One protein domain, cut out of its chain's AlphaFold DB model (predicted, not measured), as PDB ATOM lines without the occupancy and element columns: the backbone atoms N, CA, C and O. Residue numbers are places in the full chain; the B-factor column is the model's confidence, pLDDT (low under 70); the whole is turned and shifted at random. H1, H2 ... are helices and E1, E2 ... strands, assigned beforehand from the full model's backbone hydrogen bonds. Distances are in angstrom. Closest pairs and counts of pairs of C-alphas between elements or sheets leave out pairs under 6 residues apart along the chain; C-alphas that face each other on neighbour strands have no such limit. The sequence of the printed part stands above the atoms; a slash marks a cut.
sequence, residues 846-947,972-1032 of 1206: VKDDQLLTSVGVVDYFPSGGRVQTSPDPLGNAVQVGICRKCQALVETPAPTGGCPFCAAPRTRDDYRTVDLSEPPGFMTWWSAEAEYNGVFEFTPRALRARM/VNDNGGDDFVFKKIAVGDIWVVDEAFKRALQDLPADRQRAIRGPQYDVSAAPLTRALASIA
ATOM      1  N   VAL A 846     117.186  14.362  70.421       88.81
ATOM      2  CA  VAL A 846     118.471  14.921  69.972       88.81
ATOM      3  C   VAL A 846     119.609  14.295  70.776       88.81
ATOM      4  O   VAL A 846     119.526  14.248  72.008       88.81
ATOM      5  N   LYS A 847     120.651  13.823  70.083       90.00
ATOM      6  CA  LYS A 847     121.908  13.333  70.669       90.00
ATOM      7  C   LYS A 847     123.063  13.566  69.696       90.00
ATOM      8  O   LYS A 847     122.934  13.223  68.527       90.00
ATOM      9  N   ASP A 848     124.183  14.095  70.183       87.88
ATOM     10  CA  ASP A 848     125.428  14.297  69.429       87.88
ATOM     11  C   ASP A 848     125.187  14.943  68.043       87.88
ATOM     12  O   ASP A 848     125.670  14.463  67.017       87.88
ATOM     13  N   ASP A 849     124.385  16.018  68.030       90.50
ATOM     14  CA  ASP A 849     123.950  16.798  66.851       90.50
ATOM     15  C   ASP A 849     123.017  16.082  65.863       90.50
ATOM     16  O   ASP A 849     122.603  16.666  64.857       90.50
ATOM     17  N   GLN A 850     122.635  14.841  66.155       89.00
ATOM     18  CA  GLN A 850     121.701  14.059  65.352       89.00
ATOM     19  C   GLN A 850     120.270  14.192  65.877       89.00
ATOM     20  O   GLN A 850     120.030  14.265  67.086       89.00
ATOM     21  N   LEU A 851     119.316  14.191  64.947       89.31
ATOM     22  CA  LEU A 851     117.887  14.101  65.216       89.31
ATOM     23  C   LEU A 851     117.451  12.640  65.045       89.31
ATOM     24  O   LEU A 851     117.426  12.103  63.941       89.31
ATOM     25  N   LEU A 852     117.141  11.991  66.161       90.31
ATOM     26  CA  LEU A 852     116.803  10.575  66.241       90.31
ATOM     27  C   LEU A 852     115.285  10.401  66.292       90.31
ATOM     28  O   LEU A 852     114.679  10.575  67.351       90.31
ATOM     29  N   THR A 853     114.679  10.034  65.166       90.81
ATOM     30  CA  THR A 853     113.240   9.745  65.078       90.81
ATOM     31  C   THR A 853     112.989   8.265  65.361       90.81
ATOM     32  O   THR A 853     113.459   7.392  64.629       90.81
ATOM     33  N   SER A 854     112.268   7.973  66.447       92.69
ATOM     34  CA  SER A 854     111.857   6.609  66.789       92.69
ATOM     35  C   SER A 854     110.821   6.115  65.786       92.69
ATOM     36  O   SER A 854     109.888   6.843  65.450       92.69
ATOM     37  N   VAL A 855     110.966   4.883  65.307       93.50
ATOM     38  CA  VAL A 855     110.083   4.296  64.287       93.50
ATOM     39  C   VAL A 855     109.338   3.061  64.778       93.50
ATOM     40  O   VAL A 855     108.322   2.695  64.190       93.50
ATOM     41  N   GLY A 856     109.813   2.409  65.840       93.06
ATOM     42  CA  GLY A 856     109.300   1.101  66.233       93.06
ATOM     43  C   GLY A 856     109.839   0.564  67.553       93.06
ATOM     44  O   GLY A 856     110.596   1.232  68.258       93.06
ATOM     45  N   VAL A 857     109.429  -0.666  67.857       94.56
ATOM     46  CA  VAL A 857     109.753  -1.426  69.071       94.56
ATOM     47  C   VAL A 857     110.574  -2.658  68.694       94.56
ATOM     48  O   VAL A 857     110.294  -3.323  67.693       94.56
ATOM     49  N   VAL A 858     111.597  -2.947  69.498       92.06
ATOM     50  CA  VAL A 858     112.487  -4.104  69.340       92.06
ATOM     51  C   VAL A 858     113.074  -4.502  70.690       92.06
ATOM     52  O   VAL A 858     113.324  -3.643  71.535       92.06
ATOM     53  N   ASP A 859     113.334  -5.795  70.864       89.38
ATOM     54  CA  ASP A 859     114.104  -6.334  71.982       89.38
ATOM     55  C   ASP A 859     115.321  -7.091  71.449       89.38
ATOM     56  O   ASP A 859     115.171  -8.106  70.766       89.38
ATOM     57  N   TYR A 860     116.520  -6.577  71.713       85.38
ATOM     58  CA  TYR A 860     117.771  -7.215  71.315       85.38
ATOM     59  C   TYR A 860     118.370  -7.959  72.503       85.38
ATOM     60  O   TYR A 860     118.461  -7.398  73.590       85.38
ATOM     61  N   PHE A 861     118.870  -9.173  72.276       79.19
ATOM     62  CA  PHE A 861     119.591  -9.934  73.295       79.19
ATOM     63  C   PHE A 861     120.792 -10.689  72.696       79.19
ATOM     64  O   PHE A 861     120.755 -11.093  71.527       79.19
ATOM     65  N   PRO A 862     121.883 -10.875  73.462       78.50
ATOM     66  CA  PRO A 862     123.034 -11.647  73.015       78.50
ATOM     67  C   PRO A 862     122.740 -13.153  73.107       78.50
ATOM     68  O   PRO A 862     122.310 -13.651  74.144       78.50
ATOM     69  N   SER A 863     123.006 -13.895  72.032       75.62
ATOM     70  CA  SER A 863     122.875 -15.355  71.964       75.62
ATOM     71  C   SER A 863     123.922 -15.954  71.022       75.62
ATOM     72  O   SER A 863     124.015 -15.577  69.852       75.62
ATOM     73  N   GLY A 864     124.748 -16.874  71.532       69.00
ATOM     74  CA  GLY A 864     125.751 -17.597  70.735       69.00
ATOM     75  C   GLY A 864     126.795 -16.703  70.046       69.00
ATOM     76  O   GLY A 864     127.181 -16.982  68.913       69.00
ATOM     77  N   GLY A 865     127.207 -15.600  70.685       69.62
ATOM     78  CA  GLY A 865     128.156 -14.635  70.102       69.62
ATOM     79  C   GLY A 865     127.568 -13.765  68.982       69.62
ATOM     80  O   GLY A 865     128.313 -13.166  68.214       69.62
ATOM     81  N   ARG A 866     126.236 -13.711  68.854       76.44
ATOM     82  CA  ARG A 866     125.505 -12.809  67.952       76.44
ATOM     83  C   ARG A 866     124.381 -12.114  68.712       76.44
ATOM     84  O   ARG A 866     123.948 -12.593  69.754       76.44
ATOM     85  N   VAL A 867     123.883 -11.001  68.183       81.62
ATOM     86  CA  VAL A 867     122.671 -10.353  68.704       81.62
ATOM     87  C   VAL A 867     121.461 -10.841  67.912       81.62
ATOM     88  O   VAL A 867     121.485 -10.849  66.681       81.62
ATOM     89  N   GLN A 868     120.421 -11.267  68.624       83.94
ATOM     90  CA  GLN A 868     119.147 -11.722  68.064       83.94
ATOM     91  C   GLN A 868     118.000 -10.830  68.557       83.94
ATOM     92  O   GLN A 868     118.164 -10.070  69.512       83.94
ATOM     93  N   THR A 869     116.854 -10.899  67.878       87.25
ATOM     94  CA  THR A 869     115.614 -10.224  68.288       87.25
ATOM     95  C   THR A 869     114.721 -11.188  69.050       87.25
ATOM     96  O   THR A 869     114.530 -12.314  68.587       87.25
ATOM     97  N   SER A 870     114.177 -10.766  70.191       83.56
ATOM     98  CA  SER A 870     113.231 -11.577  70.968       83.56
ATOM     99  C   SER A 870     111.933 -11.788  70.183       83.56
ATOM    100  O   SER A 870     111.461 -10.828  69.566       83.56
ATOM    101  N   PRO A 871     111.348 -13.000  70.180       80.50
ATOM    102  CA  PRO A 871     110.061 -13.228  69.539       80.50
ATOM    103  C   PRO A 871     108.972 -12.392  70.219       80.50
ATOM    104  O   PRO A 871     108.897 -12.346  71.443       80.50
ATOM    105  N   ASP A 872     108.121 -11.754  69.414       82.12
ATOM    106  CA  ASP A 872     106.988 -10.933  69.871       82.12
ATOM    107  C   ASP A 872     107.330  -9.879  70.957       82.12
ATOM    108  O   ASP A 872     106.849  -9.950  72.091       82.12
ATOM    109  N   PRO A 873     108.128  -8.841  70.636       85.06
ATOM    110  CA  PRO A 873     108.535  -7.832  71.616       85.06
ATOM    111  C   PRO A 873     107.378  -6.958  72.130       85.06
ATOM    112  O   PRO A 873     107.563  -6.231  73.098       85.06
ATOM    113  N   LEU A 874     106.197  -6.967  71.500       86.62
ATOM    114  CA  LEU A 874     105.024  -6.238  72.003       86.62
ATOM    115  C   LEU A 874     104.241  -7.040  73.053       86.62
ATOM    116  O   LEU A 874     103.453  -6.442  73.796       86.62
ATOM    117  N   GLY A 875     104.485  -8.351  73.126       83.12
ATOM    118  CA  GLY A 875     103.850  -9.282  74.045       83.12
ATOM    119  C   GLY A 875     102.325  -9.335  73.934       83.12
ATOM    120  O   GLY A 875     101.686  -8.754  73.051       83.12
ATOM    121  N   ASN A 876     101.714 -10.017  74.904       84.38
ATOM    122  CA  ASN A 876     100.261 -10.089  75.013       84.38
ATOM    123  C   ASN A 876      99.675  -8.732  75.421       84.38
ATOM    124  O   ASN A 876     100.098  -8.128  76.405       84.38
ATOM    125  N   ALA A 877      98.652  -8.289  74.691       86.88
ATOM    126  CA  ALA A 877      97.948  -7.056  75.003       86.88
ATOM    127  C   ALA A 877      97.197  -7.150  76.335       86.88
ATOM    128  O   ALA A 877      96.437  -8.092  76.566       86.88
ATOM    129  N   VAL A 878      97.338  -6.120  77.170       89.81
ATOM    130  CA  VAL A 878      96.471  -5.908  78.333       89.81
ATOM    131  C   VAL A 878      95.366  -4.946  77.926       89.81
ATOM    132  O   VAL A 878      95.603  -3.751  77.754       89.81
ATOM    133  N   GLN A 879      94.155  -5.465  77.749       92.31
ATOM    134  CA  GLN A 879      93.017  -4.653  77.339       92.31
ATOM    135  C   GLN A 879      92.451  -3.859  78.522       92.31
ATOM    136  O   GLN A 879      92.063  -4.441  79.528       92.31
ATOM    137  N   VAL A 880      92.355  -2.534  78.388       93.06
ATOM    138  CA  VAL A 880      91.780  -1.643  79.411       93.06
ATOM    139  C   VAL A 880      90.814  -0.631  78.795       93.06
ATOM    140  O   VAL A 880      90.897  -0.305  77.614       93.06
ATOM    141  N   GLY A 881      89.881  -0.103  79.583       92.75
ATOM    142  CA  GLY A 881      89.040   1.036  79.217       92.75
ATOM    143  C   GLY A 881      89.611   2.345  79.762       92.75
ATOM    144  O   GLY A 881      89.861   2.450  80.959       92.75
ATOM    145  N   ILE A 882      89.773   3.365  78.923       91.31
ATOM    146  CA  ILE A 882      90.270   4.693  79.308       91.31
ATOM    147  C   ILE A 882      89.162   5.716  79.080       91.31
ATOM    148  O   ILE A 882      88.665   5.848  77.965       91.31
ATOM    149  N   CYS A 883      88.777   6.450  80.129       89.38
ATOM    150  CA  CYS A 883      87.825   7.558  80.034       89.38
ATOM    151  C   CYS A 883      88.517   8.906  80.274       89.38
ATOM    152  O   CYS A 883      89.061   9.117  81.358       89.38
ATOM    153  N   ARG A 884      88.466   9.845  79.326       85.75
ATOM    154  CA  ARG A 884      88.998  11.214  79.504       85.75
ATOM    155  C   ARG A 884      88.015  12.150  80.202       85.75
ATOM    156  O   ARG A 884      88.424  13.077  80.895       85.75
ATOM    157  N   LYS A 885      86.717  11.839  80.148       86.00
ATOM    158  CA  LYS A 885      85.688  12.623  80.840       86.00
ATOM    159  C   LYS A 885      85.754  12.488  82.360       86.00
ATOM    160  O   LYS A 885      85.796  13.489  83.060       86.00
ATOM    161  N   CYS A 886      85.770  11.271  82.897       87.00
ATOM    162  CA  CYS A 886      85.827  11.059  84.351       87.00
ATOM    163  C   CYS A 886      87.201  10.630  84.871       87.00
ATOM    164  O   CYS A 886      87.338  10.455  86.073       87.00
ATOM    165  N   GLN A 887      88.202  10.467  83.998       88.00
ATOM    166  CA  GLN A 887      89.557   9.996  84.331       88.00
ATOM    167  C   GLN A 887      89.656   8.507  84.724       88.00
ATOM    168  O   GLN A 887      90.717   8.040  85.129       88.00
ATOM    169  N   ALA A 888      88.587   7.721  84.542       89.81
ATOM    170  CA  ALA A 888      88.594   6.296  84.871       89.81
ATOM    171  C   ALA A 888      89.589   5.481  84.029       89.81
ATOM    172  O   ALA A 888      89.739   5.707  82.822       89.81
ATOM    173  N   LEU A 889      90.191   4.484  84.678       92.69
ATOM    174  CA  LEU A 889      90.842   3.338  84.054       92.69
ATOM    175  C   LEU A 889      90.070   2.074  84.461       92.69
ATOM    176  O   LEU A 889      89.876   1.817  85.644       92.69
ATOM    177  N   VAL A 890      89.585   1.318  83.483       91.88
ATOM    178  CA  VAL A 890      88.788   0.101  83.672       91.88
ATOM    179  C   VAL A 890      89.660  -1.083  83.278       91.88
ATOM    180  O   VAL A 890      89.947  -1.250  82.100       91.88
ATOM    181  N   GLU A 891      90.100  -1.900  84.232       87.88
ATOM    182  CA  GLU A 891      90.994  -3.035  83.932       87.88
ATOM    183  C   GLU A 891      90.302  -4.145  83.125       87.88
ATOM    184  O   GLU A 891      90.957  -4.864  82.383       87.88
ATOM    185  N   THR A 892      88.979  -4.272  83.249       88.31
ATOM    186  CA  THR A 892      88.160  -5.273  82.550       88.31
ATOM    187  C   THR A 892      86.985  -4.594  81.841       88.31
ATOM    188  O   THR A 892      85.844  -4.630  82.312       88.31
ATOM    189  N   PRO A 893      87.236  -3.881  80.729       90.62
ATOM    190  CA  PRO A 893      86.176  -3.172  80.028       90.62
ATOM    191  C   PRO A 893      85.178  -4.159  79.410       90.62
ATOM    192  O   PRO A 893      85.563  -5.140  78.779       90.62
ATOM    193  N   ALA A 894      83.881  -3.869  79.537       87.81
ATOM    194  CA  ALA A 894      82.854  -4.605  78.804       87.81
ATOM    195  C   ALA A 894      83.062  -4.451  77.278       87.81
ATOM    196  O   ALA A 894      83.512  -3.386  76.833       87.81
ATOM    197  N   PRO A 895      82.712  -5.465  76.462       84.44
ATOM    198  CA  PRO A 895      82.897  -5.412  75.008       84.44
ATOM    199  C   PRO A 895      82.035  -4.328  74.342       84.44
ATOM    200  O   PRO A 895      82.427  -3.750  73.332       84.44
ATOM    201  N   THR A 896      80.876  -4.015  74.926       83.88
ATOM    202  CA  THR A 896      79.947  -2.976  74.465       83.88
ATOM    203  C   THR A 896      79.534  -2.067  75.626       83.88
ATOM    204  O   THR A 896      79.749  -2.391  76.794       83.88
ATOM    205  N   GLY A 897      78.971  -0.896  75.312       86.25
ATOM    206  CA  GLY A 897      78.559   0.105  76.304       86.25
ATOM    207  C   GLY A 897      79.590   1.213  76.552       86.25
ATOM    208  O   GLY A 897      80.745   1.142  76.113       86.25
ATOM    209  N   GLY A 898      79.126   2.274  77.218       88.75
ATOM    210  CA  GLY A 898      79.920   3.445  77.589       88.75
ATOM    211  C   GLY A 898      80.784   3.226  78.832       88.75
ATOM    212  O   GLY A 898      80.938   2.107  79.323       88.75
ATOM    213  N   CYS A 899      81.354   4.309  79.354       89.69
ATOM    214  CA  CYS A 899      82.127   4.269  80.591       89.69
ATOM    215  C   CYS A 899      81.244   3.751  81.738       89.69
ATOM    216  O   CYS A 899      80.188   4.342  81.978       89.69
ATOM    217  N   PRO A 900      81.669   2.724  82.497       88.25
ATOM    218  CA  PRO A 900      80.848   2.182  83.577       88.25
ATOM    219  C   PRO A 900      80.571   3.229  84.660       88.25
ATOM    220  O   PRO A 900      79.509   3.214  85.256       88.25
ATOM    221  N   PHE A 901      81.478   4.180  84.890       88.31
ATOM    222  CA  PHE A 901      81.330   5.152  85.973       88.31
ATOM    223  C   PHE A 901      80.472   6.357  85.591       88.31
ATOM    224  O   PHE A 901      79.514   6.672  86.284       88.31
ATOM    225  N   CYS A 902      80.808   7.049  84.500       87.19
ATOM    226  CA  CYS A 902      80.147   8.306  84.123       87.19
ATOM    227  C   CYS A 902      79.182   8.187  82.941       87.19
ATOM    228  O   CYS A 902      78.687   9.210  82.472       87.19
ATOM    229  N   ALA A 903      78.959   6.970  82.436       87.94
ATOM    230  CA  ALA A 903      78.135   6.687  81.262       87.94
ATOM    231  C   ALA A 903      78.562   7.429  79.980       87.94
ATOM    232  O   ALA A 903      77.786   7.511  79.030       87.94
ATOM    233  N   ALA A 904      79.793   7.956  79.927       87.06
ATOM    234  CA  ALA A 904      80.311   8.609  78.730       87.06
ATOM    235  C   ALA A 904      80.259   7.651  77.529       87.06
ATOM    236  O   ALA A 904      80.580   6.465  77.693       87.06
ATOM    237  N   PRO A 905      79.842   8.131  76.346       88.44
ATOM    238  CA  PRO A 905      79.692   7.283  75.179       88.44
ATOM    239  C   PRO A 905      81.048   6.722  74.750       88.44
ATOM    240  O   PRO A 905      82.106   7.284  75.036       88.44
ATOM    241  N   ARG A 906      81.012   5.576  74.071       88.50
ATOM    242  CA  ARG A 906      82.224   4.942  73.565       88.50
ATOM    243  C   ARG A 906      82.666   5.632  72.269       88.50
ATOM    244  O   ARG A 906      82.211   5.255  71.194       88.50
ATOM    245  N   THR A 907      83.499   6.663  72.389       85.31
ATOM    246  CA  THR A 907      83.996   7.512  71.289       85.31
ATOM    247  C   THR A 907      85.513   7.701  71.399       85.31
ATOM    248  O   THR A 907      86.118   7.334  72.409       85.31
ATOM    249  N   ARG A 908      86.143   8.271  70.360       78.94
ATOM    250  CA  ARG A 908      87.589   8.564  70.341       78.94
ATOM    251  C   ARG A 908      88.007   9.457  71.512       78.94
ATOM    252  O   ARG A 908      89.015   9.159  72.154       78.94
ATOM    253  N   ASP A 909      87.225  10.494  71.806       75.88
ATOM    254  CA  ASP A 909      87.586  11.535  72.774       75.88
ATOM    255  C   ASP A 909      87.107  11.229  74.204       75.88
ATOM    256  O   ASP A 909      87.822  11.542  75.156       75.88
ATOM    257  N   ASP A 910      85.984  10.519  74.378       84.00
ATOM    258  CA  ASP A 910      85.401  10.240  75.699       84.00
ATOM    259  C   ASP A 910      85.919   8.952  76.358       84.00
ATOM    260  O   ASP A 910      86.739   8.999  77.280       84.00
ATOM    261  N   TYR A 911      85.374   7.793  75.969       90.50
ATOM    262  CA  TYR A 911      85.675   6.482  76.545       90.50
ATOM    263  C   TYR A 911      86.017   5.478  75.455       90.50
ATOM    264  O   TYR A 911      85.232   5.249  74.540       90.50
ATOM    265  N   ARG A 912      87.164   4.817  75.587       91.06
ATOM    266  CA  ARG A 912      87.650   3.859  74.591       91.06
ATOM    267  C   ARG A 912      88.302   2.653  75.247       91.06
ATOM    268  O   ARG A 912      88.850   2.763  76.342       91.06
ATOM    269  N   THR A 913      88.238   1.510  74.574       92.31
ATOM    270  CA  THR A 913      88.998   0.313  74.955       92.31
ATOM    271  C   THR A 913      90.293   0.279  74.169       92.31
ATOM    272  O   THR A 913      90.292   0.561  72.975       92.31
ATOM    273  N   VAL A 914      91.375  -0.041  74.865       91.62
ATOM    274  CA  VAL A 914      92.742   0.116  74.392       91.62
ATOM    275  C   VAL A 914      93.531  -1.122  74.763       91.62
ATOM    276  O   VAL A 914      93.469  -1.579  75.904       91.62
ATOM    277  N   ASP A 915      94.300  -1.627  73.810       94.19
ATOM    278  CA  ASP A 915      95.232  -2.724  74.023       94.19
ATOM    279  C   ASP A 915      96.595  -2.149  74.428       94.19
ATOM    280  O   ASP A 915      97.249  -1.470  73.632       94.19
ATOM    281  N   LEU A 916      97.023  -2.388  75.668       92.50
ATOM    282  CA  LEU A 916      98.292  -1.888  76.198       92.50
ATOM    283  C   LEU A 916      99.432  -2.886  75.983       92.50
ATOM    284  O   LEU A 916      99.264  -4.079  76.238       92.50
ATOM    285  N   SER A 917     100.610  -2.365  75.639       92.06
ATOM    286  CA  SER A 917     101.884  -3.095  75.639       92.06
ATOM    287  C   SER A 917     102.950  -2.309  76.412       92.06
ATOM    288  O   SER A 917     103.051  -1.087  76.275       92.06
ATOM    289  N   GLU A 918     103.774  -3.000  77.207       90.38
ATOM    290  CA  GLU A 918     104.977  -2.425  77.826       90.38
ATOM    291  C   GLU A 918     106.195  -2.723  76.938       90.38
ATOM    292  O   GLU A 918     106.718  -3.836  76.974       90.38
ATOM    293  N   PRO A 919     106.667  -1.766  76.121       89.94
ATOM    294  CA  PRO A 919     107.727  -2.041  75.160       89.94
ATOM    295  C   PRO A 919     109.060  -2.372  75.869       89.94
ATOM    296  O   PRO A 919     109.451  -1.648  76.794       89.94
ATOM    297  N   PRO A 920     109.792  -3.415  75.437       85.94
ATOM    298  CA  PRO A 920     111.102  -3.804  75.976       85.94
ATOM    299  C   PRO A 920     112.245  -2.907  75.473       85.94
ATOM    300  O   PRO A 920     113.242  -2.706  76.166       85.94
ATOM    301  N   GLY A 921     112.069  -2.280  74.311       90.81
ATOM    302  CA  GLY A 921     113.024  -1.358  73.710       90.81
ATOM    303  C   GLY A 921     112.437  -0.674  72.481       90.81
ATOM    304  O   GLY A 921     111.399  -1.069  71.955       90.81
ATOM    305  N   PHE A 922     113.095   0.385  72.031       94.06
ATOM    306  CA  PHE A 922     112.680   1.206  70.897       94.06
ATOM    307  C   PHE A 922     113.808   1.300  69.879       94.06
ATOM    308  O   PHE A 922     114.974   1.127  70.230       94.06
ATOM    309  N   MET A 923     113.499   1.648  68.635       93.12
ATOM    310  CA  MET A 923     114.523   1.851  67.610       93.12
ATOM    311  C   MET A 923     114.252   3.043  66.701       93.12
ATOM    312  O   MET A 923     113.101   3.402  66.451       93.12
ATOM    313  N   THR A 924     115.321   3.611  66.150       92.81
ATOM    314  CA  THR A 924     115.266   4.477  64.967       92.81
ATOM    315  C   THR A 924     115.531   3.664  63.706       92.81
ATOM    316  O   THR A 924     116.063   2.553  63.749       92.81
ATOM    317  N   TRP A 925     115.189   4.222  62.547       89.88
ATOM    318  CA  TRP A 925     115.631   3.633  61.289       89.88
ATOM    319  C   TRP A 925     117.105   3.979  61.055       89.88
ATOM    320  O   TRP A 925     117.433   5.121  60.750       89.88
ATOM    321  N   TRP A 926     118.003   3.003  61.199       80.88
ATOM    322  CA  TRP A 926     119.458   3.228  61.258       80.88
ATOM    323  C   TRP A 926     120.081   3.845  59.996       80.88
ATOM    324  O   TRP A 926     121.222   4.291  60.045       80.88
ATOM    325  N   SER A 927     119.388   3.841  58.854       80.94
ATOM    326  CA  SER A 927     119.845   4.530  57.638       80.94
ATOM    327  C   SER A 927     119.313   5.960  57.510       80.94
ATOM    328  O   SER A 927     119.808   6.716  56.674       80.94
ATOM    329  N   ALA A 928     118.343   6.352  58.342       81.00
ATOM    330  CA  ALA A 928     117.759   7.687  58.378       81.00
ATOM    331  C   ALA A 928     118.469   8.580  59.412       81.00
ATOM    332  O   ALA A 928     117.908   8.962  60.435       81.00
ATOM    333  N   GLU A 929     119.736   8.903  59.145       82.38
ATOM    334  CA  GLU A 929     120.550   9.768  60.007       82.38
ATOM    335  C   GLU A 929     120.297  11.255  59.704       82.38
ATOM    336  O   GLU A 929     120.989  11.859  58.875       82.38
ATOM    337  N   ALA A 930     119.291  11.836  60.357       86.69
ATOM    338  CA  ALA A 930     118.978  13.259  60.258       86.69
ATOM    339  C   ALA A 930     119.832  14.108  61.214       86.69
ATOM    340  O   ALA A 930     120.251  13.660  62.284       86.69
ATOM    341  N   GLU A 931     120.086  15.357  60.828       88.75
ATOM    342  CA  GLU A 931     120.845  16.323  61.628       88.75
ATOM    343  C   GLU A 931     119.899  17.315  62.288       88.75
ATOM    344  O   GLU A 931     118.910  17.746  61.693       88.75
ATOM    345  N   TYR A 932     120.213  17.717  63.517       86.25
ATOM    346  CA  TYR A 932     119.415  18.724  64.191       86.25
ATOM    347  C   TYR A 932     119.789  20.134  63.707       86.25
ATOM    348  O   TYR A 932     120.900  20.615  63.918       86.25
ATOM    349  N   ASN A 933     118.840  20.826  63.071       74.81
ATOM    350  CA  ASN A 933     119.047  22.135  62.432       74.81
ATOM    351  C   ASN A 933     118.602  23.343  63.289       74.81
ATOM    352  O   ASN A 933     118.537  24.468  62.785       74.81
ATOM    353  N   GLY A 934     118.277  23.122  64.569       69.88
ATOM    354  CA  GLY A 934     117.812  24.160  65.500       69.88
ATOM    355  C   GLY A 934     116.300  24.420  65.493       69.88
ATOM    356  O   GLY A 934     115.828  25.239  66.275       69.88
ATOM    357  N   VAL A 935     115.517  23.726  64.658       62.16
ATOM    358  CA  VAL A 935     114.055  23.895  64.569       62.16
ATOM    359  C   VAL A 935     113.370  22.595  64.974       62.16
ATOM    360  O   VAL A 935     113.455  21.608  64.255       62.16
ATOM    361  N   PHE A 936     112.726  22.572  66.146       57.12
ATOM    362  CA  PHE A 936     111.961  21.409  66.610       57.12
ATOM    363  C   PHE A 936     111.088  21.733  67.830       57.12
ATOM    364  O   PHE A 936     111.585  22.283  68.816       57.12
ATOM    365  N   GLU A 937     109.833  21.286  67.807       51.72
ATOM    366  CA  GLU A 937     108.917  21.299  68.950       51.72
ATOM    367  C   GLU A 937     108.593  19.853  69.353       51.72
ATOM    368  O   GLU A 937     107.968  19.093  68.618       51.72
ATOM    369  N   PHE A 938     109.092  19.444  70.523       51.81
ATOM    370  CA  PHE A 938     108.741  18.162  71.135       51.81
ATOM    371  C   PHE A 938     107.566  18.379  72.075       51.81
ATOM    372  O   PHE A 938     107.703  19.151  73.027       51.81
ATOM    373  N   THR A 939     106.488  17.623  71.890       52.69
ATOM    374  CA  THR A 939     105.372  17.588  72.838       52.69
ATOM    375  C   THR A 939     105.284  16.184  73.440       52.69
ATOM    376  O   THR A 939     105.037  15.233  72.697       52.69
ATOM    377  N   PRO A 940     105.519  16.000  74.752       50.66
ATOM    378  CA  PRO A 940     105.332  14.703  75.407       50.66
ATOM    379  C   PRO A 940     103.848  14.290  75.396       50.66
ATOM    380  O   PRO A 940     102.984  15.128  75.637       50.66
ATOM    381  N   ARG A 941     103.553  13.002  75.138       58.91
ATOM    382  CA  ARG A 941     102.187  12.495  74.849       58.91
ATOM    383  C   ARG A 941     101.649  11.402  75.796       58.91
ATOM    384  O   ARG A 941     100.673  10.746  75.460       58.91
ATOM    385  N   ALA A 942     102.234  11.171  76.976       56.75
ATOM    386  CA  ALA A 942     101.648  10.221  77.938       56.75
ATOM    387  C   ALA A 942     100.536  10.845  78.797       56.75
ATOM    388  O   ALA A 942     100.717  11.917  79.388       56.75
ATOM    389  N   LEU A 943      99.439  10.099  78.943       65.81
ATOM    390  CA  LEU A 943      98.418  10.276  79.971       65.81
ATOM    391  C   LEU A 943      99.045  10.175  81.367       65.81
ATOM    392  O   LEU A 943     100.094   9.554  81.582       65.81
ATOM    393  N   ARG A 944      98.394  10.818  82.333       78.44
ATOM    394  CA  ARG A 944      98.857  10.872  83.725       78.44
ATOM    395  C   ARG A 944      98.580   9.556  84.459       78.44
ATOM    396  O   ARG A 944      97.939   8.658  83.920       78.44
ATOM    397  N   ALA A 945      99.114   9.436  85.674       82.50
ATOM    398  CA  ALA A 945      98.945   8.251  86.508       82.50
ATOM    399  C   ALA A 945      97.456   7.952  86.743       82.50
ATOM    400  O   ALA A 945      96.693   8.833  87.144       82.50
ATOM    401  N   ARG A 946      97.054   6.702  86.504       88.12
ATOM    402  CA  ARG A 946      95.699   6.197  86.738       88.12
ATOM    403  C   ARG A 946      95.746   4.879  87.490       88.12
ATOM    404  O   ARG A 946      96.666   4.088  87.303       88.12
ATOM    405  N   MET A 947      94.715   4.633  88.284       89.88
ATOM    406  CA  MET A 947      94.547   3.409  89.059       89.88
ATOM    407  C   MET A 947      93.189   2.790  88.730       89.88
ATOM    408  O   MET A 947      92.181   3.499  88.698       89.88
ATOM    409  N   VAL A 972      99.849   5.725  80.455       89.56
ATOM    410  CA  VAL A 972      99.557   5.245  79.095       89.56
ATOM    411  C   VAL A 972      99.836   6.351  78.088       89.56
ATOM    412  O   VAL A 972      99.357   7.461  78.259       89.56
ATOM    413  N   ASN A 973     100.591   6.067  77.034       90.44
ATOM    414  CA  ASN A 973     100.666   6.899  75.841       90.44
ATOM    415  C   ASN A 973      99.850   6.241  74.734       90.44
ATOM    416  O   ASN A 973     100.213   5.182  74.222       90.44
ATOM    417  N   ASP A 974      98.772   6.908  74.358       86.94
ATOM    418  CA  ASP A 974      97.864   6.474  73.316       86.94
ATOM    419  C   ASP A 974      97.877   7.346  72.061       86.94
ATOM    420  O   ASP A 974      96.927   7.339  71.278       86.94
ATOM    421  N   ASN A 975      98.944   8.122  71.880       83.88
ATOM    422  CA  ASN A 975      99.121   8.980  70.719       83.88
ATOM    423  C   ASN A 975      97.937   9.942  70.486       83.88
ATOM    424  O   ASN A 975      97.521  10.155  69.353       83.88
ATOM    425  N   GLY A 976      97.358  10.502  71.554       76.94
ATOM    426  CA  GLY A 976      96.217  11.417  71.427       76.94
ATOM    427  C   GLY A 976      94.898  10.717  71.083       76.94
ATOM    428  O   GLY A 976      93.969  11.364  70.615       76.94
ATOM    429  N   GLY A 977      94.802   9.407  71.330       80.31
ATOM    430  CA  GLY A 977      93.610   8.595  71.078       80.31
ATOM    431  C   GLY A 977      93.634   7.779  69.791       80.31
ATOM    432  O   GLY A 977      92.728   6.968  69.609       80.31
ATOM    433  N   ASP A 978      94.665   7.946  68.960       82.94
ATOM    434  CA  ASP A 978      94.821   7.236  67.684       82.94
ATOM    435  C   ASP A 978      95.563   5.896  67.817       82.94
ATOM    436  O   ASP A 978      95.554   5.089  66.888       82.94
ATOM    437  N   ASP A 979      96.186   5.651  68.976       89.94
ATOM    438  CA  ASP A 979      97.064   4.512  69.252       89.94
ATOM    439  C   ASP A 979      98.209   4.377  68.216       89.94
ATOM    440  O   ASP A 979      98.464   5.264  67.394       89.94
ATOM    441  N   PHE A 980      98.982   3.293  68.301       92.88
ATOM    442  CA  PHE A 980     100.068   2.993  67.368       92.88
ATOM    443  C   PHE A 980      99.740   1.735  66.567       92.88
ATOM    444  O   PHE A 980      99.522   0.667  67.139       92.88
ATOM    445  N   VAL A 981      99.744   1.851  65.237       95.31
ATOM    446  CA  VAL A 981      99.552   0.716  64.322       95.31
ATOM    447  C   VAL A 981     100.915   0.161  63.911       95.31
ATOM    448  O   VAL A 981     101.607   0.723  63.060       95.31
ATOM    449  N   PHE A 982     101.297  -0.951  64.528       95.19
ATOM    450  CA  PHE A 982     102.557  -1.644  64.310       95.19
ATOM    451  C   PHE A 982     102.445  -2.688  63.199       95.19
ATOM    452  O   PHE A 982     101.534  -3.514  63.188       95.19
ATOM    453  N   LYS A 983     103.419  -2.698  62.289       95.56
ATOM    454  CA  LYS A 983     103.583  -3.716  61.247       95.56
ATOM    455  C   LYS A 983     104.902  -4.452  61.453       95.56
ATOM    456  O   LYS A 983     105.940  -3.812  61.640       95.56
ATOM    457  N   LYS A 984     104.862  -5.783  61.406       94.31
ATOM    458  CA  LYS A 984     106.053  -6.625  61.533       94.31
ATOM    459  C   LYS A 984     106.900  -6.539  60.264       94.31
ATOM    460  O   LYS A 984     106.366  -6.589  59.153       94.31
ATOM    461  N   ILE A 985     108.214  -6.402  60.411       92.38
ATOM    462  CA  ILE A 985     109.137  -6.496  59.274       92.38
ATOM    463  C   ILE A 985     109.424  -7.963  58.922       92.38
ATOM    464  O   ILE A 985     109.350  -8.836  59.776       92.38
ATOM    465  N   ALA A 986     109.802  -8.235  57.673       89.56
ATOM    466  CA  ALA A 986     110.042  -9.596  57.186       89.56
ATOM    467  C   ALA A 986     111.275 -10.289  57.804       89.56
ATOM    468  O   ALA A 986     111.380 -11.511  57.760       89.56
ATOM    469  N   VAL A 987     112.230  -9.524  58.350       85.00
ATOM    470  CA  VAL A 987     113.496 -10.047  58.885       85.00
ATOM    471  C   VAL A 987     113.612  -9.727  60.373       85.00
ATOM    472  O   VAL A 987     113.857  -8.580  60.739       85.00
ATOM    473  N   GLY A 988     113.503 -10.752  61.216       84.62
ATOM    474  CA  GLY A 988     113.527 -10.614  62.675       84.62
ATOM    475  C   GLY A 988     112.191 -10.151  63.261       84.62
ATOM    476  O   GLY A 988     111.237  -9.843  62.549       84.62
ATOM    477  N   ASP A 989     112.120 -10.099  64.584       88.94
ATOM    478  CA  ASP A 989     110.915  -9.730  65.328       88.94
ATOM    479  C   ASP A 989     110.940  -8.243  65.690       88.94
ATOM    480  O   ASP A 989     111.126  -7.848  66.838       88.94
ATOM    481  N   ILE A 990     110.790  -7.398  64.667       92.44
ATOM    482  CA  ILE A 990     110.773  -5.935  64.801       92.44
ATOM    483  C   ILE A 990     109.437  -5.393  64.301       92.44
ATOM    484  O   ILE A 990     108.948  -5.779  63.235       92.44
ATOM    485  N   TRP A 991     108.880  -4.446  65.054       94.44
ATOM    486  CA  TRP A 991     107.574  -3.855  64.790       94.44
ATOM    487  C   TRP A 991     107.689  -2.347  64.569       94.44
ATOM    488  O   TRP A 991     108.163  -1.621  65.441       94.44
ATOM    489  N   VAL A 992     107.243  -1.869  63.405       94.62
ATOM    490  CA  VAL A 992     107.426  -0.481  62.943       94.62
ATOM    491  C   VAL A 992     106.080   0.194  62.683       94.62
ATOM    492  O   VAL A 992     105.143  -0.441  62.204       94.62
ATOM    493  N   VAL A 993     105.994   1.496  62.966       94.81
ATOM    494  CA  VAL A 993     104.857   2.355  62.607       94.81
ATOM    495  C   VAL A 993     105.183   3.115  61.316       94.81
ATOM    496  O   VAL A 993     106.146   3.879  61.258       94.81
ATOM    497  N   ASP A 994     104.368   2.929  60.276       91.12
ATOM    498  CA  ASP A 994     104.637   3.445  58.921       91.12
ATOM    499  C   ASP A 994     104.723   4.983  58.865       91.12
ATOM    500  O   ASP A 994     105.635   5.540  58.256       91.12
ATOM    501  N   GLU A 995     103.827   5.682  59.567       86.88
ATOM    502  CA  GLU A 995     103.848   7.150  59.650       86.88
ATOM    503  C   GLU A 995     105.091   7.678  60.379       86.88
ATOM    504  O   GLU A 995     105.668   8.692  59.986       86.88
ATOM    505  N   ALA A 996     105.572   6.956  61.396       89.06
ATOM    506  CA  ALA A 996     106.805   7.309  62.091       89.06
ATOM    507  C   ALA A 996     108.034   7.153  61.179       89.06
ATOM    508  O   ALA A 996     108.932   7.995  61.198       89.06
ATOM    509  N   PHE A 997     108.052   6.115  60.338       91.06
ATOM    510  CA  PHE A 997     109.083   5.937  59.320       91.06
ATOM    511  C   PHE A 997     109.050   7.055  58.265       91.06
ATOM    512  O   PHE A 997     110.090   7.636  57.953       91.06
ATOM    513  N   LYS A 998     107.864   7.422  57.756       87.44
ATOM    514  CA  LYS A 998     107.713   8.556  56.823       87.44
ATOM    515  C   LYS A 998     108.208   9.861  57.437       87.44
ATOM    516  O   LYS A 998     108.914  10.606  56.763       87.44
ATOM    517  N   ARG A 999     107.899  10.114  58.712       84.19
ATOM    518  CA  ARG A 999     108.418  11.273  59.450       84.19
ATOM    519  C   ARG A 999     109.947  11.261  59.518       84.19
ATOM    520  O   ARG A 999     110.563  12.264  59.182       84.19
ATOM    521  N   ALA A1000     110.558  10.121  59.847       86.56
ATOM    522  CA  ALA A1000     112.017   9.983  59.865       86.56
ATOM    523  C   ALA A1000     112.662  10.277  58.495       86.56
ATOM    524  O   ALA A1000     113.761  10.822  58.433       86.56
ATOM    525  N   LEU A1001     111.983   9.950  57.387       87.62
ATOM    526  CA  LEU A1001     112.434  10.336  56.047       87.62
ATOM    527  C   LEU A1001     112.260  11.836  55.782       87.62
ATOM    528  O   LEU A1001     113.146  12.447  55.191       87.62
ATOM    529  N   GLN A1002     111.156  12.445  56.217       82.31
ATOM    530  CA  GLN A1002     110.910  13.884  56.045       82.31
ATOM    531  C   GLN A1002     111.965  14.757  56.740       82.31
ATOM    532  O   GLN A1002     112.220  15.870  56.282       82.31
ATOM    533  N   ASP A1003     112.605  14.240  57.790       80.12
ATOM    534  CA  ASP A1003     113.714  14.900  58.486       80.12
ATOM    535  C   ASP A1003     115.016  14.951  57.651       80.12
ATOM    536  O   ASP A1003     115.963  15.654  58.009       80.12
ATOM    537  N   LEU A1004     115.093  14.215  56.534       82.81
ATOM    538  CA  LEU A1004     116.266  14.151  55.660       82.81
ATOM    539  C   LEU A1004     116.139  15.064  54.430       82.81
ATOM    540  O   LEU A1004     115.037  15.288  53.931       82.81
ATOM    541  N   PRO A1005     117.268  15.497  53.843       76.62
ATOM    542  CA  PRO A1005     117.300  16.089  52.507       76.62
ATOM    543  C   PRO A1005     116.701  15.172  51.421       76.62
ATOM    544  O   PRO A1005     116.798  13.943  51.496       76.62
ATOM    545  N   ALA A1006     116.087  15.763  50.389       73.00
ATOM    546  CA  ALA A1006     115.293  15.047  49.379       73.00
ATOM    547  C   ALA A1006     116.081  14.013  48.548       73.00
ATOM    548  O   ALA A1006     115.519  13.017  48.093       73.00
ATOM    549  N   ASP A1007     117.378  14.228  48.341       74.06
ATOM    550  CA  ASP A1007     118.293  13.281  47.697       74.06
ATOM    551  C   ASP A1007     118.498  12.024  48.559       74.06
ATOM    552  O   ASP A1007     118.410  10.900  48.057       74.06
ATOM    553  N   ARG A1008     118.680  12.202  49.875       79.81
ATOM    554  CA  ARG A1008     118.847  11.102  50.837       79.81
ATOM    555  C   ARG A1008     117.558  10.319  51.046       79.81
ATOM    556  O   ARG A1008     117.617   9.096  51.148       79.81
ATOM    557  N   GLN A1009     116.404  10.988  51.022       82.38
ATOM    558  CA  GLN A1009     115.095  10.326  51.081       82.38
ATOM    559  C   GLN A1009     114.945   9.252  49.995       82.38
ATOM    560  O   GLN A1009     114.494   8.147  50.278       82.38
ATOM    561  N   ARG A1010     115.370   9.551  48.758       80.12
ATOM    562  CA  ARG A1010     115.263   8.627  47.612       80.12
ATOM    563  C   ARG A1010     116.240   7.453  47.681       80.12
ATOM    564  O   ARG A1010     115.989   6.422  47.065       80.12
ATOM    565  N   ALA A1011     117.356   7.613  48.391       82.62
ATOM    566  CA  ALA A1011     118.384   6.583  48.520       82.62
ATOM    567  C   ALA A1011     118.026   5.502  49.557       82.62
ATOM    568  O   ALA A1011     118.556   4.389  49.501       82.62
ATOM    569  N   ILE A1012     117.141   5.810  50.509       85.12
ATOM    570  CA  ILE A1012     116.762   4.891  51.582       85.12
ATOM    571  C   ILE A1012     115.646   3.961  51.105       85.12
ATOM    572  O   ILE A1012     114.575   4.393  50.689       85.12
ATOM    573  N   ARG A1013     115.884   2.651  51.215       83.50
ATOM    574  CA  ARG A1013     114.840   1.642  51.011       83.50
ATOM    575  C   ARG A1013     113.928   1.584  52.236       83.50
ATOM    576  O   ARG A1013     114.418   1.542  53.365       83.50
ATOM    577  N   GLY A1014     112.620   1.566  51.991       83.31
ATOM    578  CA  GLY A1014     111.612   1.399  53.036       83.31
ATOM    579  C   GLY A1014     111.629   0.007  53.681       83.31
ATOM    580  O   GLY A1014     112.216  -0.924  53.117       83.31
ATOM    581  N   PRO A1015     110.988  -0.149  54.853       87.69
ATOM    582  CA  PRO A1015     110.824  -1.444  55.503       87.69
ATOM    583  C   PRO A1015     110.059  -2.418  54.602       87.69
ATOM    584  O   PRO A1015     109.039  -2.073  54.006       87.69
ATOM    585  N   GLN A1016     110.548  -3.655  54.519       91.62
ATOM    586  CA  GLN A1016     109.808  -4.760  53.916       91.62
ATOM    587  C   GLN A1016     108.991  -5.446  55.007       91.62
ATOM    588  O   GLN A1016     109.559  -5.968  55.966       91.62
ATOM    589  N   TYR A1017     107.669  -5.410  54.867       92.62
ATOM    590  CA  TYR A1017     106.744  -5.965  55.849       92.62
ATOM    591  C   TYR A1017     106.487  -7.453  55.606       92.62
ATOM    592  O   TYR A1017     106.445  -7.906  54.461       92.62
ATOM    593  N   ASP A1018     106.296  -8.196  56.692       91.81
ATOM    594  CA  ASP A1018     105.841  -9.580  56.642       91.81
ATOM    595  C   ASP A1018     104.344  -9.610  56.308       91.81
ATOM    596  O   ASP A1018     103.511  -9.172  57.097       91.81
ATOM    597  N   VAL A1019     103.999 -10.118  55.124       89.19
ATOM    598  CA  VAL A1019     102.607 -10.188  54.646       89.19
ATOM    599  C   VAL A1019     101.792 -11.235  55.417       89.19
ATOM    600  O   VAL A1019     100.564 -11.180  55.412       89.19
ATOM    601  N   SER A1020     102.456 -12.183  56.087       89.31
ATOM    602  CA  SER A1020     101.796 -13.211  56.898       89.31
ATOM    603  C   SER A1020     101.417 -12.722  58.301       89.31
ATOM    604  O   SER A1020     100.539 -13.308  58.935       89.31
ATOM    605  N   ALA A1021     102.027 -11.630  58.775       88.69
ATOM    606  CA  ALA A1021     101.767 -11.055  60.088       88.69
ATOM    607  C   ALA A1021     100.730  -9.921  60.009       88.69
ATOM    608  O   ALA A1021     100.917  -8.923  59.312       88.69
ATOM    609  N   ALA A1022      99.637 -10.046  60.765       91.38
ATOM    610  CA  ALA A1022      98.632  -8.991  60.857       91.38
ATOM    611  C   ALA A1022      99.184  -7.749  61.594       91.38
ATOM    612  O   ALA A1022      99.913  -7.901  62.579       91.38
ATOM    613  N   PRO A1023      98.828  -6.519  61.172       93.25
ATOM    614  CA  PRO A1023      99.145  -5.315  61.932       93.25
ATOM    615  C   PRO A1023      98.525  -5.346  63.336       93.25
ATOM    616  O   PRO A1023      97.386  -5.781  63.505       93.25
ATOM    617  N   LEU A1024      99.254  -4.840  64.331       94.06
ATOM    618  CA  LEU A1024      98.801  -4.744  65.718       94.06
ATOM    619  C   LEU A1024      98.570  -3.285  66.104       94.06
ATOM    620  O   LEU A1024      99.467  -2.459  65.970       94.06
ATOM    621  N   THR A1025      97.394  -2.976  66.642       94.44
ATOM    622  CA  THR A1025      97.082  -1.646  67.180       94.44
ATOM    623  C   THR A1025      97.273  -1.667  68.690       94.44
ATOM    624  O   THR A1025      96.609  -2.445  69.380       94.44
ATOM    625  N   ARG A1026      98.213  -0.875  69.210       93.44
ATOM    626  CA  ARG A1026      98.591  -0.871  70.633       93.44
ATOM    627  C   ARG A1026      98.817   0.545  71.143       93.44
ATOM    628  O   ARG A1026      99.385   1.372  70.435       93.44
ATOM    629  N   ALA A1027      98.457   0.799  72.394       93.06
ATOM    630  CA  ALA A1027      98.991   1.921  73.158       93.06
ATOM    631  C   ALA A1027     100.191   1.462  73.992       93.06
ATOM    632  O   ALA A1027     100.297   0.298  74.386       93.06
ATOM    633  N   LEU A1028     101.102   2.387  74.276       92.88
ATOM    634  CA  LEU A1028     102.287   2.101  75.078       92.88
ATOM    635  C   LEU A1028     101.995   2.393  76.543       92.88
ATOM    636  O   LEU A1028     101.437   3.441  76.862       92.88
ATOM    637  N   ALA A1029     102.402   1.510  77.448       91.19
ATOM    638  CA  ALA A1029     102.165   1.689  78.873       91.19
ATOM    639  C   ALA A1029     103.433   1.517  79.713       91.19
ATOM    640  O   ALA A1029     104.393   0.856  79.326       91.19
ATOM    641  N   SER A1030     103.408   2.147  80.884       88.69
ATOM    642  CA  SER A1030     104.284   1.867  82.014       88.69
ATOM    643  C   SER A1030     103.377   1.507  83.180       88.69
ATOM    644  O   SER A1030     102.612   2.358  83.644       88.69
ATOM    645  N   ILE A1031     103.449   0.259  83.636       87.31
ATOM    646  CA  ILE A1031     102.607  -0.265  84.714       87.31
ATOM    647  C   ILE A1031     103.501  -0.520  85.924       87.31
ATOM    648  O   ILE A1031     104.430  -1.319  85.850       87.31
ATOM    649  N   ALA A1032     103.296   0.196  87.025       82.88
ATOM    650  CA  ALA A1032     104.121   0.069  88.224       82.88
ATOM    651  C   ALA A1032     103.281  -0.391  89.415       82.88
ATOM    652  O   ALA A1032     102.188   0.129  89.635       82.88
TER     653      ALA A1032
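AT A GLANCE: This is residues 846 to 947 and 972 to 1032 of the 1206 residues of the protein "Helicase C-terminal domain-containing protein" of Deltaproteobacteria bacterium (UniProt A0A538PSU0). Little of this model is regular structure: long loops surround a strongly twisted ribbon of seven strands, E4, E5, E9, E7, E8, E1, E6, mixed, with H1 over E1. At the tip of hairpin E2 and E3, residues 862 to 867 stick out. Of 163 printed residues, 64 are in named elements, along the chain E1 to E8, H1, H2, E9, class mixed. It is only just compact, close to loose: radius of gyration of the C-alphas 18.1 A, spans 52 by 43 by 30 A.

HOW THE PARTS SIT: Start at E1, residues 850 to 857; antiparallel E6, residues 922 to 924, is its neighbour, with N 855 and O 923 2.8 A apart, within hydrogen-bond range. H1, residues 994 to 1002, is on the sheet at a height of 7.4 A; its closest C-alphas to E1 are Ala 996 and Val 855, 5.0 A. H2, residues 1006 to 1011, is not on the sheet. Every O i to N i+4 pair is within range in H1, 1 of 2 in H2.

IN THESE COORDINATES: Find C-alpha 850 at (121.701, 14.059, 65.352); E1 runs 19.9 A. Hairpins follow: E2, 860 to 863, with E3, 866 to 869; E4, 878 to 883, with E5, 911 to 917; E7, 980 to 984, with E8, 991 to 993. E9, 1024 to 1032, runs 23.6 A to (104.121, 0.069, 88.224).

THE WHOLE: C-alphas 865 and 903 are farthest apart, 55.5 A. Residues 948 to 971 are not printed, a gap of 11.3 A between C-alphas 947 and 972. Links E4 to E5 and H2 to E9 are long. Find pLDDT under 70 at 864 to 865 and 934 to 943.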